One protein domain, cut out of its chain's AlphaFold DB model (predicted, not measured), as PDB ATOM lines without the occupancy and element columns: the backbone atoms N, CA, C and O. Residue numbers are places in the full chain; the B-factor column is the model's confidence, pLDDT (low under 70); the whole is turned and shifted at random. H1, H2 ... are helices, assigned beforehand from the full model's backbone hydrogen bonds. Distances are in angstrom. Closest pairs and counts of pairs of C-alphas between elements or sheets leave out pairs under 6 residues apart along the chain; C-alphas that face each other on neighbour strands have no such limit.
ATOM      1  N   PHE A   4     195.697 163.329 183.196       96.44
ATOM      2  CA  PHE A   4     195.007 164.130 184.212       96.44
ATOM      3  C   PHE A   4     195.918 165.224 184.767       96.44
ATOM      4  O   PHE A   4     195.513 166.383 184.759       96.44
ATOM      5  N   ASP A   5     197.166 164.896 185.123       97.06
ATOM      6  CA  ASP A   5     198.145 165.887 185.601       97.06
ATOM      7  C   ASP A   5     198.320 167.038 184.600       97.06
ATOM      8  O   ASP A   5     198.456 168.198 184.985       97.06
ATOM      9  N   CYS A   6     198.312 166.737 183.295       97.56
ATOM     10  CA  CYS A   6     198.435 167.756 182.255       97.56
ATOM     11  C   CYS A   6     197.249 168.730 182.251       97.56
ATOM     12  O   CYS A   6     197.451 169.931 182.054       97.56
ATOM     13  N   ILE A   7     196.027 168.223 182.436       97.44
ATOM     14  CA  ILE A   7     194.812 169.044 182.508       97.44
ATOM     15  C   ILE A   7     194.805 169.855 183.808       97.44
ATOM     16  O   ILE A   7     194.589 171.065 183.763       97.44
ATOM     17  N   ASP A   8     195.116 169.220 184.936       96.88
ATOM     18  CA  ASP A   8     195.114 169.850 186.260       96.88
ATOM     19  C   ASP A   8     196.170 170.959 186.361       96.88
ATOM     20  O   ASP A   8     195.869 172.061 186.814       96.88
ATOM     21  N   ASN A   9     197.371 170.737 185.822       97.00
ATOM     22  CA  ASN A   9     198.402 171.771 185.743       97.00
ATOM     23  C   ASN A   9     197.976 172.958 184.857       97.00
ATOM     24  O   ASN A   9     198.278 174.108 185.172       97.00
ATOM     25  N   PHE A  10     197.267 172.721 183.746       97.44
ATOM     26  CA  PHE A  10     196.738 173.819 182.926       97.44
ATOM     27  C   PHE A  10     195.670 174.629 183.665       97.44
ATOM     28  O   PHE A  10     195.669 175.860 183.572       97.44
ATOM     29  N   ILE A  11     194.803 173.957 184.422       97.38
ATOM     30  CA  ILE A  11     193.810 174.606 185.280       97.38
ATOM     31  C   ILE A  11     194.505 175.462 186.334       97.38
ATOM     32  O   ILE A  11     194.220 176.651 186.427       97.38
ATOM     33  N   GLU A  12     195.464 174.896 187.066       97.50
ATOM     34  CA  GLU A  12     196.205 175.610 188.107       97.50
ATOM     35  C   GLU A  12     196.905 176.854 187.546       97.50
ATOM     36  O   GLU A  12     196.789 177.947 188.107       97.50
ATOM     37  N   LEU A  13     197.591 176.722 186.405       96.44
ATOM     38  CA  LEU A  13     198.241 177.847 185.733       96.44
ATOM     39  C   LEU A  13     197.235 178.926 185.319       96.44
ATOM     40  O   LEU A  13     197.517 180.114 185.487       96.44
ATOM     41  N   THR A  14     196.081 178.532 184.784       97.19
ATOM     42  CA  THR A  14     195.046 179.473 184.339       97.19
ATOM     43  C   THR A  14     194.423 180.205 185.524       97.19
ATOM     44  O   THR A  14     194.414 181.435 185.551       97.19
ATOM     45  N   ASP A  15     193.972 179.467 186.535       97.19
ATOM     46  CA  ASP A  15     193.186 180.000 187.651       97.19
ATOM     47  C   ASP A  15     194.039 180.837 188.614       97.19
ATOM     48  O   ASP A  15     193.563 181.805 189.203       97.19
ATOM     49  N   SER A  16     195.335 180.531 188.731       97.00
ATOM     50  CA  SER A  16     196.293 181.374 189.467       97.00
ATOM     51  C   SER A  16     196.719 182.636 188.695       97.00
ATOM     52  O   SER A  16     197.502 183.461 189.193       97.00
ATOM     53  N   GLY A  17     196.255 182.783 187.449       95.31
ATOM     54  CA  GLY A  17     196.692 183.813 186.510       95.31
ATOM     55  C   GLY A  17     198.167 183.688 186.129       95.31
ATOM     56  O   GLY A  17     198.751 184.646 185.634       95.31
ATOM     57  N   ASN A  18     198.810 182.554 186.407       95.44
ATOM     58  CA  ASN A  18     200.234 182.350 186.158       95.44
ATOM     59  C   ASN A  18     200.536 181.885 184.733       95.44
ATOM     60  O   ASN A  18     201.690 181.997 184.316       95.44
ATOM     61  N   LEU A  19     199.527 181.427 183.983       95.38
ATOM     62  CA  LEU A  19     199.677 180.908 182.623       95.38
ATOM     63  C   LEU A  19     200.468 181.860 181.722       95.38
ATOM     64  O   LEU A  19     201.336 181.398 180.999       95.38
ATOM     65  N   PHE A  20     200.210 183.169 181.810       94.25
ATOM     66  CA  PHE A  20     200.851 184.189 180.972       94.25
ATOM     67  C   PHE A  20     201.920 185.034 181.692       94.25
ATOM     68  O   PHE A  20     202.548 185.895 181.077       94.25
ATOM     69  N   LYS A  21     202.157 184.821 182.997       88.81
ATOM     70  CA  LYS A  21     203.100 185.651 183.781       88.81
ATOM     71  C   LYS A  21     204.561 185.333 183.492       88.81
ATOM     72  O   LYS A  21     205.415 186.218 183.568       88.81
ATOM     73  N   TYR A  22     204.874 184.082 183.170       73.44
ATOM     74  CA  TYR A  22     206.248 183.642 182.954       73.44
ATOM     75  C   TYR A  22     206.715 183.972 181.534       73.44
ATOM     76  O   TYR A  22     206.923 183.093 180.708       73.44
ATOM     77  N   ARG A  23     206.938 185.263 181.257       62.69
ATOM     78  CA  ARG A  23     207.459 185.776 179.971       62.69
ATOM     79  C   ARG A  23     208.835 185.223 179.569       62.69
ATOM     80  O   ARG A  23     209.271 185.427 178.445       62.69
ATOM     81  N   CYS A  24     209.539 184.551 180.483       54.16
ATOM     82  CA  CYS A  24     210.770 183.815 180.182       54.16
ATOM     83  C   CYS A  24     210.522 182.496 179.429       54.16
ATOM     84  O   CYS A  24     211.475 181.857 178.990       54.16
ATOM     85  N   GLN A  25     209.264 182.080 179.293       61.72
ATOM     86  CA  GLN A  25     208.870 180.916 178.518       61.72
ATOM     87  C   GLN A  25     208.768 181.308 177.042       61.72
ATOM     88  O   GLN A  25     208.040 182.229 176.676       61.72
ATOM     89  N   THR A  26     209.550 180.631 176.204       82.56
ATOM     90  CA  THR A  26     209.587 180.851 174.754       82.56
ATOM     91  C   THR A  26     208.292 180.371 174.094       82.56
ATOM     92  O   THR A  26     207.533 179.609 174.698       82.56
ATOM     93  N   ASP A  27     208.055 180.752 172.834       86.31
ATOM     94  CA  ASP A  27     206.975 180.203 171.989       86.31
ATOM     95  C   ASP A  27     206.908 178.658 172.070       86.31
ATOM     96  O   ASP A  27     205.827 178.064 172.062       86.31
ATOM     97  N   ASP A  28     208.063 178.003 172.249       91.69
ATOM     98  CA  ASP A  28     208.168 176.551 172.409       91.69
ATOM     99  C   ASP A  28     207.428 176.015 173.640       91.69
ATOM    100  O   ASP A  28     206.858 174.925 173.571       91.69
ATOM    101  N   PHE A  29     207.406 176.751 174.756       93.75
ATOM    102  CA  PHE A  29     206.691 176.325 175.961       93.75
ATOM    103  C   PHE A  29     205.187 176.246 175.708       93.75
ATOM    104  O   PHE A  29     204.578 175.209 175.972       93.75
ATOM    105  N   TYR A  30     204.586 177.312 175.174       95.31
ATOM    106  CA  TYR A  30     203.139 177.373 174.965       95.31
ATOM    107  C   TYR A  30     202.686 176.408 173.868       95.31
ATOM    108  O   TYR A  30     201.675 175.717 174.031       95.31
ATOM    109  N   MET A  31     203.475 176.276 172.798       95.50
ATOM    110  CA  MET A  31     203.248 175.271 171.763       95.50
ATOM    111  C   MET A  31     203.325 173.847 172.344       95.50
ATOM    112  O   MET A  31     202.465 173.009 172.056       95.50
ATOM    113  N   ALA A  32     204.320 173.555 173.189       95.25
ATOM    114  CA  ALA A  32     204.430 172.260 173.861       95.25
ATOM    115  C   ALA A  32     203.257 172.011 174.818       95.25
ATOM    116  O   ALA A  32     202.695 170.916 174.809       95.25
ATOM    117  N   LEU A  33     202.842 173.019 175.590       95.94
ATOM    118  CA  LEU A  33     201.700 172.935 176.497       95.94
ATOM    119  C   LEU A  33     200.409 172.618 175.734       95.94
ATOM    120  O   LEU A  33     199.748 171.633 176.056       95.94
ATOM    121  N   ARG A  34     200.077 173.359 174.668       97.19
ATOM    122  CA  ARG A  34     198.895 173.072 173.830       97.19
ATOM    123  C   ARG A  34     198.967 171.699 173.175       97.19
ATOM    124  O   ARG A  34     197.969 170.980 173.146       97.19
ATOM    125  N   LYS A  35     200.137 171.293 172.675       96.12
ATOM    126  CA  LYS A  35     200.340 169.950 172.111       96.12
ATOM    127  C   LYS A  35     200.080 168.856 173.150       96.12
ATOM    128  O   LYS A  35     199.384 167.889 172.837       96.12
ATOM    129  N   ASN A  36     200.608 169.019 174.361       97.00
ATOM    130  CA  ASN A  36     200.415 168.076 175.461       97.00
ATOM    131  C   ASN A  36     198.948 168.032 175.896       97.00
ATOM    132  O   ASN A  36     198.398 166.944 176.017       97.00
ATOM    133  N   LEU A  37     198.285 169.188 176.007       97.44
ATOM    134  CA  LEU A  37     196.857 169.268 176.320       97.44
ATOM    135  C   LEU A  37     196.002 168.569 175.265       97.44
ATOM    136  O   LEU A  37     195.140 167.772 175.610       97.44
ATOM    137  N   ARG A  38     196.264 168.778 173.971       96.06
ATOM    138  CA  ARG A  38     195.542 168.062 172.905       96.06
ATOM    139  C   ARG A  38     195.750 166.553 172.977       96.06
ATOM    140  O   ARG A  38     194.804 165.804 172.743       96.06
ATOM    141  N   ALA A  39     196.967 166.102 173.275       95.75
ATOM    142  CA  ALA A  39     197.252 164.682 173.452       95.75
ATOM    143  C   ALA A  39     196.512 164.111 174.672       95.75
ATOM    144  O   ALA A  39     195.853 163.082 174.536       95.75
ATOM    145  N   ALA A  40     196.544 164.815 175.807       96.88
ATOM    146  CA  ALA A  40     195.833 164.451 177.028       96.88
ATOM    147  C   ALA A  40     194.313 164.403 176.812       96.88
ATOM    148  O   ALA A  40     193.670 163.439 177.209       96.88
ATOM    149  N   LEU A  41     193.733 165.376 176.105       96.00
ATOM    150  CA  LEU A  41     192.308 165.378 175.764       96.00
ATOM    151  C   LEU A  41     191.927 164.204 174.867       96.00
ATOM    152  O   LEU A  41     190.877 163.600 175.067       96.00
ATOM    153  N   VAL A  42     192.757 163.861 173.877       94.38
ATOM    154  CA  VAL A  42     192.516 162.671 173.050       94.38
ATOM    155  C   VAL A  42     192.594 161.409 173.897       94.38
ATOM    156  O   VAL A  42     191.768 160.527 173.711       94.38
ATOM    157  N   ASP A  43     193.555 161.308 174.803       95.69
ATOM    158  CA  ASP A  43     193.684 160.158 175.690       95.69
ATOM    159  C   ASP A  43     192.473 160.027 176.626       95.69
ATOM    160  O   ASP A  43     191.756 159.031 176.563       95.69
ATOM    161  N   LEU A  44     192.159 161.071 177.393       95.06
ATOM    162  CA  LEU A  44     191.079 161.092 178.381       95.06
ATOM    163  C   LEU A  44     189.689 160.964 177.758       95.06
ATOM    164  O   LEU A  44     188.890 160.148 178.202       95.06
ATOM    165  N   LEU A  45     189.380 161.732 176.712       93.25
ATOM    166  CA  LEU A  45     188.029 161.744 176.141       93.25
ATOM    167  C   LEU A  45     187.761 160.582 175.188       93.25
ATOM    168  O   LEU A  45     186.614 160.409 174.779       93.25
ATOM    169  N   PHE A  46     188.774 159.794 174.820       92.56
ATOM    170  CA  PHE A  46     188.599 158.662 173.910       92.56
ATOM    171  C   PHE A  46     189.065 157.334 174.497       92.56
ATOM    172  O   PHE A  46     188.262 156.409 174.563       92.56
ATOM    173  N   TRP A  47     190.331 157.215 174.897       94.00
ATOM    174  CA  TRP A  47     190.920 155.939 175.318       94.00
ATOM    175  C   TRP A  47     190.644 155.626 176.786       94.00
ATOM    176  O   TRP A  47     190.159 154.541 177.101       94.00
ATOM    177  N   ARG A  48     190.871 156.605 177.662       96.00
ATOM    178  CA  ARG A  48     190.652 156.537 179.114       96.00
ATOM    179  C   ARG A  48     189.305 157.122 179.531       96.00
ATOM    180  O   ARG A  48     189.086 157.451 180.691       96.00
ATOM    181  N   ARG A  49     188.363 157.222 178.590       94.94
ATOM    182  CA  ARG A  49     187.015 157.737 178.852       94.94
ATOM    183  C   ARG A  49     186.283 156.997 179.979       94.94
ATOM    184  O   ARG A  49     185.610 157.680 180.746       94.94
ATOM    185  N   PRO A  50     186.421 155.664 180.141       96.25
ATOM    186  CA  PRO A  50     185.876 154.978 181.311       96.25
ATOM    187  C   PRO A  50     186.393 155.506 182.651       96.25
ATOM    188  O   PRO A  50     185.621 155.593 183.597       96.25
ATOM    189  N   GLU A  51     187.669 155.887 182.726       96.69
ATOM    190  CA  GLU A  51     188.273 156.449 183.940       96.69
ATOM    191  C   GLU A  51     187.725 157.854 184.207       96.69
ATOM    192  O   GLU A  51     187.309 158.158 185.320       96.69
ATOM    193  N   VAL A  52     187.615 158.690 183.166       95.56
ATOM    194  CA  VAL A  52     186.998 160.024 183.284       95.56
ATOM    195  C   VAL A  52     185.557 159.921 183.777       95.56
ATOM    196  O   VAL A  52     185.166 160.652 184.683       95.56
ATOM    197  N   GLU A  53     184.772 159.013 183.197       94.62
ATOM    198  CA  GLU A  53     183.380 158.798 183.591       94.62
ATOM    199  C   GLU A  53     183.253 158.304 185.037       94.62
ATOM    200  O   GLU A  53     182.354 158.728 185.758       94.62
ATOM    201  N   GLN A  54     184.168 157.439 185.471       94.12
ATOM    202  CA  GLN A  54     184.199 156.911 186.831       94.12
ATOM    203  C   GLN A  54     184.568 157.979 187.873       94.12
ATOM    204  O   GLN A  54     183.977 157.985 188.954       94.12
ATOM    205  N   ASP A  55     185.528 158.852 187.556       94.06
ATOM    206  CA  ASP A  55     186.162 159.728 188.547       94.06
ATOM    207  C   ASP A  55     185.584 161.147 188.571       94.06
ATOM    208  O   ASP A  55     185.427 161.736 189.641       94.06
ATOM    209  N   ARG A  56     185.304 161.725 187.397       92.50
ATOM    210  CA  ARG A  56     184.940 163.149 187.251       92.50
ATOM    211  C   ARG A  56     183.631 163.373 186.491       92.50
ATOM    212  O   ARG A  56     183.099 164.480 186.517       92.50
ATOM    213  N   GLY A  57     183.123 162.347 185.810       92.88
ATOM    214  CA  GLY A  57     182.053 162.459 184.823       92.88
ATOM    215  C   GLY A  57     182.564 163.046 183.504       92.88
ATOM    216  O   GLY A  57     183.360 163.988 183.485       92.88
ATOM    217  N   ILE A  58     182.098 162.510 182.377       90.38
ATOM    218  CA  ILE A  58     182.567 162.894 181.030       90.38
ATOM    219  C   ILE A  58     182.493 164.406 180.756       90.38
ATOM    220  O   ILE A  58     183.397 164.972 180.137       90.38
ATOM    221  N   ILE A  59     181.410 165.057 181.189       91.31
ATOM    222  CA  ILE A  59     181.124 166.463 180.862       91.31
ATOM    223  C   ILE A  59     182.097 167.427 181.550       91.31
ATOM    224  O   ILE A  59     182.385 168.491 180.996       91.31
ATOM    225  N   SER A  60     182.691 167.017 182.676       94.00
ATOM    226  CA  SER A  60     183.618 167.846 183.457       94.00
ATOM    227  C   SER A  60     184.753 168.424 182.608       94.00
ATOM    228  O   SER A  60     185.091 169.595 182.740       94.00
ATOM    229  N   ILE A  61     185.298 167.653 181.658       92.94
ATOM    230  CA  ILE A  61     186.390 168.113 180.790       92.94
ATOM    231  C   ILE A  61     185.965 169.282 179.893       92.94
ATOM    232  O   ILE A  61     186.759 170.191 179.676       92.94
ATOM    233  N   TYR A  62     184.731 169.305 179.390       92.19
ATOM    234  CA  TYR A  62     184.242 170.421 178.570       92.19
ATOM    235  C   TYR A  62     183.876 171.636 179.424       92.19
ATOM    236  O   TYR A  62     184.148 172.770 179.026       92.19
ATOM    237  N   GLU A  63     183.319 171.414 180.616       94.62
ATOM    238  CA  GLU A  63     183.026 172.480 181.582       94.62
ATOM    239  C   GLU A  63     184.292 173.234 182.000       94.62
ATOM    240  O   GLU A  63     184.255 174.456 182.173       94.62
ATOM    241  N   LEU A  64     185.435 172.543 182.078       95.88
ATOM    242  CA  LEU A  64     186.731 173.166 182.349       95.88
ATOM    243  C   LEU A  64     187.099 174.237 181.309       95.88
ATOM    244  O   LEU A  64     187.544 175.320 181.690       95.88
ATOM    245  N   PHE A  65     186.879 173.986 180.017       96.81
ATOM    246  CA  PHE A  65     187.126 174.992 178.974       96.81
ATOM    247  C   PHE A  65     186.027 176.053 178.939       96.81
ATOM    248  O   PHE A  65     186.323 177.244 178.853       96.81
ATOM    249  N   SER A  66     184.762 175.642 179.060       96.62
ATOM    250  CA  SER A  66     183.612 176.552 179.032       96.62
ATOM    251  C   SER A  66     183.688 177.614 180.135       96.62
ATOM    252  O   SER A  66     183.519 178.798 179.861       96.62
ATOM    253  N   SER A  67     184.019 177.215 181.366       97.62
ATOM    254  CA  SER A  67     184.141 178.123 182.522       97.62
ATOM    255  C   SER A  67     185.297 179.125 182.425       97.62
ATOM    256  O   SER A  67     185.329 180.089 183.185       97.62
ATOM    257  N   ARG A  68     186.239 178.922 181.498       98.25
ATOM    258  CA  ARG A  68     187.404 179.797 181.287       98.25
ATOM    259  C   ARG A  68     187.315 180.590 179.984       98.25
ATOM    260  O   ARG A  68     188.223 181.361 179.695       98.25
ATOM    261  N   LEU A  69     186.241 180.428 179.208       98.19
ATOM    262  CA  LEU A  69     186.088 181.073 177.905       98.19
ATOM    263  C   LEU A  69     186.246 182.596 177.998       98.19
ATOM    264  O   LEU A  69     187.107 183.146 177.320       98.19
ATOM    265  N   GLU A  70     185.488 183.257 178.878       98.31
ATOM    266  CA  GLU A  70     185.497 184.725 179.010       98.31
ATOM    267  C   GLU A  70     186.892 185.282 179.321       98.31
ATOM    268  O   GLU A  70     187.301 186.293 178.751       98.31
ATOM    269  N   LEU A  71     187.653 184.591 180.179       98.12
ATOM    270  CA  LEU A  71     189.032 184.956 180.500       98.12
ATOM    271  C   LEU A  71     189.909 184.938 179.243       98.12
ATOM    272  O   LEU A  71     190.593 185.917 178.948       98.12
ATOM    273  N   PHE A  72     189.880 183.839 178.488       98.56
ATOM    274  CA  PHE A  72     190.691 183.713 177.279       98.56
ATOM    275  C   PHE A  72     190.242 184.678 176.178       98.56
ATOM    276  O   PHE A  72     191.100 185.244 175.499       98.56
ATOM    277  N   GLU A  73     188.938 184.906 176.000       98.44
ATOM    278  CA  GLU A  73     188.430 185.874 175.021       98.44
ATOM    279  C   GLU A  73     188.837 187.306 175.382       98.44
ATOM    280  O   GLU A  73     189.286 188.051 174.507       98.44
ATOM    281  N   SER A  74     188.770 187.675 176.666       98.25
ATOM    282  CA  SER A  74     189.243 188.973 177.155       98.25
ATOM    283  C   SER A  74     190.737 189.163 176.879       98.25
ATOM    284  O   SER A  74     191.124 190.174 176.289       98.25
ATOM    285  N   CYS A  75     191.566 188.162 177.197       98.00
ATOM    286  CA  CYS A  75     192.994 188.202 176.881       98.00
ATOM    287  C   CYS A  75     193.247 188.305 175.367       98.00
ATOM    288  O   CYS A  75     194.053 189.118 174.921       98.00
ATOM    289  N   ALA A  76     192.543 187.520 174.551       98.25
ATOM    290  CA  ALA A  76     192.735 187.497 173.102       98.25
ATOM    291  C   ALA A  76     192.337 188.814 172.408       98.25
ATOM    292  O   ALA A  76     192.939 189.178 171.394       98.25
ATOM    293  N   LEU A  77     191.320 189.514 172.924       98.00
ATOM    294  CA  LEU A  77     190.756 190.717 172.301       98.00
ATOM    295  C   LEU A  77     191.289 192.026 172.883       98.00
ATOM    296  O   LEU A  77     191.293 193.034 172.175       98.00
ATOM    297  N   SER A  78     191.651 192.051 174.163       97.00
ATOM    298  CA  SER A  78     191.839 193.303 174.908       97.00
ATOM    299  C   SER A  78     193.124 193.370 175.728       97.00
ATOM    300  O   SER A  78     193.381 194.420 176.318       97.00
ATOM    301  N   ASP A  79     193.944 192.314 175.768       97.19
ATOM    302  CA  ASP A  79     195.214 192.382 176.494       97.19
ATOM    303  C   ASP A  79     196.179 193.375 175.813       97.19
ATOM    304  O   ASP A  79     196.367 193.314 174.592       97.19
ATOM    305  N   PRO A  80     196.791 194.308 176.568       96.44
ATOM    306  CA  PRO A  80     197.747 195.259 176.010       96.44
ATOM    307  C   PRO A  80     199.043 194.597 175.525       96.44
ATOM    308  O   PRO A  80     199.784 195.223 174.765       96.44
ATOM    309  N   ASP A  81     199.348 193.374 175.968       95.25
ATOM    310  CA  ASP A  81     200.511 192.605 175.539       95.25
ATOM    311  C   ASP A  81     200.173 191.752 174.295       95.25
ATOM    312  O   ASP A  81     199.427 190.769 174.391       95.25
ATOM    313  N   PRO A  82     200.753 192.056 173.113       95.00
ATOM    314  CA  PRO A  82     200.480 191.305 171.887       95.00
ATOM    315  C   PRO A  82     200.824 189.816 171.991       95.00
ATOM    316  O   PRO A  82     200.219 188.999 171.294       95.00
ATOM    317  N   PHE A  83     201.790 189.461 172.845       94.88
ATOM    318  CA  PHE A  83     202.150 188.072 173.094       94.88
ATOM    319  C   PHE A  83     201.004 187.329 173.785       94.88
ATOM    320  O   PHE A  83     200.568 186.287 173.298       94.88
ATOM    321  N   VAL A  84     200.461 187.897 174.865       96.12
ATOM    322  CA  VAL A  84     199.346 187.305 175.621       96.12
ATOM    323  C   VAL A  84     198.112 187.174 174.736       96.12
ATOM    324  O   VAL A  84     197.513 186.099 174.670       96.12
ATOM    325  N   ALA A  85     197.784 188.221 173.976       97.12
ATOM    326  CA  ALA A  85     196.663 188.192 173.041       97.12
ATOM    327  C   ALA A  85     196.807 187.084 171.978       97.12
ATOM    328  O   ALA A  85     195.836 186.389 171.649       97.12
ATOM    329  N   ARG A  86     198.021 186.873 171.445       97.44
ATOM    330  CA  ARG A  86     198.316 185.782 170.502       97.44
ATOM    331  C   ARG A  86     198.177 184.410 171.156       97.44
ATOM    332  O   ARG A  86     197.450 183.574 170.620       97.44
ATOM    333  N   GLU A  87     198.830 184.174 172.292       97.31
ATOM    334  CA  GLU A  87     198.794 182.864 172.950       97.31
ATOM    335  C   GLU A  87     197.374 182.494 173.389       97.31
ATOM    336  O   GLU A  87     196.942 181.365 173.146       97.31
ATOM    337  N   ALA A  88     196.610 183.441 173.942       98.12
ATOM    338  CA  ALA A  88     195.203 183.240 174.284       98.12
ATOM    339  C   ALA A  88     194.362 182.860 173.052       98.12
ATOM    340  O   ALA A  88     193.588 181.900 173.106       98.12
ATOM    341  N   SER A  89     194.585 183.525 171.912       98.56
ATOM    342  CA  SER A  89     193.937 183.169 170.640       98.56
ATOM    343  C   SER A  89     194.266 181.734 170.205       98.56
ATOM    344  O   SER A  89     193.394 181.027 169.704       98.56
ATOM    345  N   PHE A  90     195.505 181.270 170.406       98.38
ATOM    346  CA  PHE A  90     195.904 179.901 170.060       98.38
ATOM    347  C   PHE A  90     195.268 178.855 170.980       98.38
ATOM    348  O   PHE A  90     194.885 177.785 170.506       98.38
ATOM    349  N   PHE A  91     195.104 179.144 172.275       98.31
ATOM    350  CA  PHE A  91     194.347 178.268 173.177       98.31
ATOM    351  C   PHE A  91     192.887 178.130 172.727       98.31
ATOM    352  O   PHE A  91     192.410 177.004 172.583       98.31
ATOM    353  N   LEU A  92     192.223 179.247 172.416       98.25
ATOM    354  CA  LEU A  92     190.848 179.261 171.903       98.25
ATOM    355  C   LEU A  92     190.705 178.518 170.565       98.25
ATOM    356  O   LEU A  92     189.689 177.875 170.324       98.25
ATOM    357  N   ALA A  93     191.719 178.581 169.697       97.50
ATOM    358  CA  ALA A  93     191.709 177.937 168.384       97.50
ATOM    359  C   ALA A  93     191.999 176.426 168.423       97.50
ATOM    360  O   ALA A  93     191.465 175.665 167.612       97.50
ATOM    361  N   PHE A  94     192.876 175.966 169.322       97.00
ATOM    362  CA  PHE A  94     193.421 174.601 169.275       97.00
ATOM    363  C   PHE A  94     192.878 173.650 170.346       97.00
ATOM    364  O   PHE A  94     193.126 172.443 170.245       97.00
ATOM    365  N   LEU A  95     192.147 174.160 171.339       97.12
ATOM    366  CA  LEU A  95     191.502 173.389 172.407       97.12
ATOM    367  C   LEU A  95     189.967 173.497 172.305       97.12
ATOM    368  O   LEU A  95     189.477 174.397 171.624       97.12
ATOM    369  N   PRO A  96     189.189 172.597 172.942       95.50
ATOM    370  CA  PRO A  96     187.745 172.484 172.727       95.50
ATOM    371  C   PRO A  96     186.943 173.552 173.495       95.50
ATOM    372  O   PRO A  96     185.993 173.238 174.210       95.50
ATOM    373  N   PHE A  97     187.318 174.824 173.347       97.38
ATOM    374  CA  PHE A  97     186.520 175.951 173.817       97.38
ATOM    375  C   PHE A  97     185.217 176.071 173.010       97.38
ATOM    376  O   PHE A  97     185.192 175.749 171.813       97.38
ATOM    377  N   PRO A  98     184.126 176.569 173.618       96.94
ATOM    378  CA  PRO A  98     182.948 176.966 172.858       96.94
ATOM    379  C   PRO A  98     183.326 177.953 171.744       96.94
ATOM    380  O   PRO A  98     184.141 178.852 171.946       96.94
ATOM    381  N   GLY A  99     182.791 177.751 170.539       96.56
ATOM    382  CA  GLY A  99     183.149 178.579 169.383       96.56
ATOM    383  C   GLY A  99     184.597 178.417 168.891       96.56
ATOM    384  O   GLY A  99     185.104 179.304 168.207       96.56
ATOM    385  N   GLN A 100     185.288 177.314 169.198       97.06
ATOM    386  CA  GLN A 100     186.655 177.037 168.724       97.06
ATOM    387  C   GLN A 100     186.888 177.357 167.231       97.06
ATOM    388  O   GLN A 100     187.938 177.880 166.855       97.06
ATOM    389  N   TRP A 101     185.936 177.047 166.345       96.69
ATOM    390  CA  TRP A 101     186.147 177.143 164.896       96.69
ATOM    391  C   TRP A 101     186.322 178.577 164.395       96.69
ATOM    392  O   TRP A 101     187.181 178.804 163.543       96.69
ATOM    393  N   GLN A 102     185.585 179.546 164.948       96.44
ATOM    394  CA  GLN A 102     185.782 180.963 164.601       96.44
ATOM    395  C   GLN A 102     187.151 181.470 165.075       96.44
ATOM    396  O   GLN A 102     187.773 182.304 164.421       96.44
ATOM    397  N   TRP A 103     187.651 180.955 166.200       97.88
ATOM    398  CA  TRP A 103     188.979 181.294 166.702       97.88
ATOM    399  C   TRP A 103     190.075 180.693 165.825       97.88
ATOM    400  O   TRP A 103     191.044 181.380 165.503       97.88
ATOM    401  N   LEU A 104     189.889 179.456 165.358       97.06
ATOM    402  CA  LEU A 104     190.791 178.823 164.401       97.06
ATOM    403  C   LEU A 104     190.840 179.567 163.059       97.06
ATOM    404  O   LEU A 104     191.924 179.701 162.495       97.06
ATOM    405  N   GLU A 105     189.711 180.071 162.561       95.81
ATOM    406  CA  GLU A 105     189.663 180.922 161.363       95.81
ATOM    407  C   GLU A 105     190.478 182.208 161.567       95.81
ATOM    408  O   GLU A 105     191.459 182.425 160.853       95.81
ATOM    409  N   LYS A 106     190.179 182.979 162.624       97.38
ATOM    410  CA  LYS A 106     190.917 184.208 162.979       97.38
ATOM    411  C   LYS A 106     192.422 183.970 163.109       97.38
ATOM    412  O   LYS A 106     193.226 184.766 162.628       97.38
ATOM    413  N   VAL A 107     192.817 182.881 163.772       98.19
ATOM    414  CA  VAL A 107     194.227 182.515 163.959       98.19
ATOM    415  C   VAL A 107     194.888 182.133 162.637       98.19
ATOM    416  O   VAL A 107     196.020 182.549 162.391       98.19
ATOM    417  N   SER A 108     194.193 181.385 161.781       97.00
ATOM    418  CA  SER A 108     194.716 180.965 160.475       97.00
ATOM    419  C   SER A 108     194.933 182.146 159.530       97.00
ATOM    420  O   SER A 108     195.857 182.104 158.724       97.00
ATOM    421  N   GLU A 109     194.116 183.195 159.634       97.25
ATOM    422  CA  GLU A 109     194.274 184.427 158.856       97.25
ATOM    423  C   GLU A 109     195.362 185.334 159.434       97.25
ATOM    424  O   GLU A 109     196.290 185.732 158.731       97.25
ATOM    425  N   LYS A 110     195.272 185.651 160.731       98.00
ATOM    426  CA  LYS A 110     196.160 186.622 161.386       98.00
ATOM    427  C   LYS A 110     197.592 186.108 161.545       98.00
ATOM    428  O   LYS A 110     198.527 186.904 161.536       98.00
ATOM    429  N   TYR A 111     197.766 184.798 161.709       97.81
ATOM    430  CA  TYR A 111     199.052 184.160 162.002       97.81
ATOM    431  C   TYR A 111     199.367 183.024 161.016       97.81
ATOM    432  O   TYR A 111     199.917 181.994 161.407       97.81
ATOM    433  N   ALA A 112     199.027 183.210 159.735       97.50
ATOM    434  CA  ALA A 112     199.180 182.204 158.678       97.50
ATOM    435  C   ALA A 112     200.604 181.621 158.567       97.50
ATOM    436  O   ALA A 112     200.765 180.428 158.310       97.50
ATOM    437  N   ASP A 113     201.625 182.448 158.811       97.75
ATOM    438  CA  ASP A 113     203.040 182.064 158.721       97.75
ATOM    439  C   ASP A 113     203.602 181.469 160.027       97.75
ATOM    440  O   ASP A 113     204.768 181.072 160.086       97.75
ATOM    441  N   HIS A 114     202.798 181.391 161.095       97.44
ATOM    442  CA  HIS A 114     203.262 180.864 162.374       97.44
ATOM    443  C   HIS A 114     203.473 179.337 162.298       97.44
ATOM    444  O   HIS A 114     202.553 178.615 161.892       97.44
ATOM    445  N   PRO A 115     204.626 178.793 162.747       96.50
ATOM    446  CA  PRO A 115     204.945 177.367 162.604       96.50
ATOM    447  C   PRO A 115     203.890 176.415 163.184       96.50
ATOM    448  O   PRO A 115     203.562 175.402 162.566       96.50
ATOM    449  N   GLU A 116     203.324 176.747 164.349       96.94
ATOM    450  CA  GLU A 116     202.279 175.934 164.989       96.94
ATOM    451  C   GLU A 116     200.987 175.876 164.157       96.94
ATOM    452  O   GLU A 116     200.405 174.800 164.010       96.94
ATOM    453  N   VAL A 117     200.574 177.000 163.555       97.56
ATOM    454  CA  VAL A 117     199.374 177.093 162.702       97.56
ATOM    455  C   VAL A 117     199.567 176.255 161.438       97.56
ATOM    456  O   VAL A 117     198.725 175.416 161.111       97.56
ATOM    457  N   ILE A 118     200.718 176.404 160.773       97.38
ATOM    458  CA  ILE A 118     201.082 175.617 159.585       97.38
ATOM    459  C   ILE A 118     201.069 174.120 159.910       97.38
ATOM    460  O   ILE A 118     200.478 173.326 159.171       97.38
ATOM    461  N   MET A 119     201.706 173.721 161.016       96.31
ATOM    462  CA  MET A 119     201.771 172.324 161.442       96.31
ATOM    463  C   MET A 119     200.377 171.768 161.753       96.31
ATOM    464  O   MET A 119     200.049 170.676 161.292       96.31
ATOM    465  N   PHE A 120     199.537 172.522 162.470       95.25
ATOM    466  CA  PHE A 120     198.170 172.120 162.799       95.25
ATOM    467  C   PHE A 120     197.339 171.848 161.538       95.25
ATOM    468  O   PHE A 120     196.753 170.770 161.394       95.25
ATOM    469  N   LEU A 121     197.308 172.805 160.605       95.06
ATOM    470  CA  LEU A 121     196.514 172.707 159.376       95.06
ATOM    471  C   LEU A 121     197.034 171.597 158.454       95.06
ATOM    472  O   LEU A 121     196.249 170.864 157.841       95.06
ATOM    473  N   LYS A 122     198.359 171.425 158.382       95.25
ATOM    474  CA  LYS A 122     198.985 170.326 157.640       95.25
ATOM    475  C   LYS A 122     198.612 168.968 158.233       95.25
ATOM    476  O   LYS A 122     198.206 168.080 157.485       95.25
ATOM    477  N   ASP A 123     198.695 168.807 159.550       93.44
ATOM    478  CA  ASP A 123     198.359 167.554 160.229       93.44
ATOM    479  C   ASP A 123     196.909 167.143 159.983       93.44
ATOM    480  O   ASP A 123     196.614 165.966 159.741       93.44
ATOM    481  N   GLU A 124     195.991 168.102 160.032       91.50
ATOM    482  CA  GLU A 124     194.585 167.877 159.726       91.50
ATOM    483  C   GLU A 124     194.385 167.436 158.272       91.50
ATOM    484  O   GLU A 124     193.757 166.398 158.012       91.50
ATOM    485  N   LYS A 125     194.979 168.175 157.329       91.81
ATOM    486  CA  LYS A 125     194.963 167.830 155.909       91.81
ATOM    487  C   LYS A 125     195.493 166.412 155.702       91.81
ATOM    488  O   LYS A 125     194.822 165.594 155.068       91.81
ATOM    489  N   ASP A 126     196.634 166.073 156.286       93.31
ATOM    490  CA  ASP A 126     197.259 164.758 156.155       93.31
ATOM    491  C   ASP A 126     196.389 163.641 156.754       93.31
ATOM    492  O   ASP A 126     196.281 162.556 156.170       93.31
ATOM    493  N   ARG A 127     195.708 163.882 157.885       90.44
ATOM    494  CA  ARG A 127     194.742 162.925 158.461       90.44
ATOM    495  C   ARG A 127     193.612 162.622 157.480       90.44
ATOM    496  O   ARG A 127     193.271 161.450 157.301       90.44
ATOM    497  N   ILE A 128     193.056 163.637 156.827       88.62
ATOM    498  CA  ILE A 128     191.962 163.476 155.858       88.62
ATOM    499  C   ILE A 128     192.447 162.739 154.610       88.62
ATOM    500  O   ILE A 128     191.813 161.767 154.193       88.62
ATOM    501  N   HIS A 129     193.617 163.099 154.079       88.50
ATOM    502  CA  HIS A 129     194.220 162.392 152.945       88.50
ATOM    503  C   HIS A 129     194.471 160.918 153.272       88.50
ATOM    504  O   HIS A 129     194.150 160.044 152.464       88.50
TER     505      HIS A 129
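What this domain is: This is residues 4 to 129 of the 526 residues of the protein "Glycos_transf_1 domain-containing protein" of Desulfamplus magnetovallimortis (UniProt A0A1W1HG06). A long helix, H2, and a shorter one, H6, that runs the same way form a two-helix spine; H5 and H7 pack on H6, while H1 packs at a slant on H2 with its first residues. H3 makes a corner at the far end of H2, the chain folds back through H4 towards H5, and the last helix, H8, sticks out with residues 122 to 129. The printed part has 126 residues with eight named helices, H1 to H8 in order along the chain, and no named strand; the class is all helix. The whole is compact, with a radius of gyration of the C-alphas of 14.7 A, and spans 41 by 41 by 26 A.

Where its parts are: H2, residues 27 to 47, is the longest helix at 29.3 A, from C-alpha 27 at (206.975, 180.203, 171.989) to C-alpha 47 at (190.920, 155.939, 175.318). H6 is residues 82 to 94, 18.3 A. H1 is residues 4 to 15, 16.3 A, beginning at C-alpha 4 at (195.007, 164.130, 184.212). H3 is residues 49 to 55, H4 residues 60 to 66 and H5 residues 69 to 78. H7 is residues 100 to 110, 15.4 A, and H8 is residues 115 to 129, 20.8 A, ending at C-alpha 129 at (194.220, 162.392, 152.945).

How they stand to each other: H2 and H6 are the hubs, touching three helices each. They touch each other at a shallow tilt of 19 degrees, the same way, with the C-alphas of Arg 34 and Phe 91 closest at 6.9 A. H1 touches H2 with residues 4 to 7 alone, at a steep tilt of 50 degrees, the closest C-alphas being those of Cys 6 and Leu 37, 6.3 A apart. H2 and H3 touch only at the corner, about perpendicular at 89 degrees, with the C-alphas of Leu 44 and Val 52 closest at 6.5 A. H5 and H6 form a helical hairpin at a steep tilt of 39 degrees, their closest C-alphas, Ala 76 and Ala 85, 4.0 A apart. H7 touches H6 at a steep tilt of 45 degrees, opposite ways, with the C-alphas of Ala 93 and Leu 104 closest at 4.2 A. H4 is near H2 and meets H5 only through their link. H8 is near H6, and close but not clearly touching H2, with the C-alphas of Met 31 and Glu 116 closest at 6.9 A. Every O i to N i+4 pair is within hydrogen-bond range in H1, H2, H3, H5, H6, H7 and H8; in H4 it is 2 of 3.

The domain as a whole: The C-alphas of Pro 50 and Pro 80, the two farthest apart, are 42.3 A apart. The printed part has no cut. The link from H1 to H2, 11 residues, is long; the other links are tight. The mean pLDDT of the printed part is 94.7, and residues 23 to 25 are under 70.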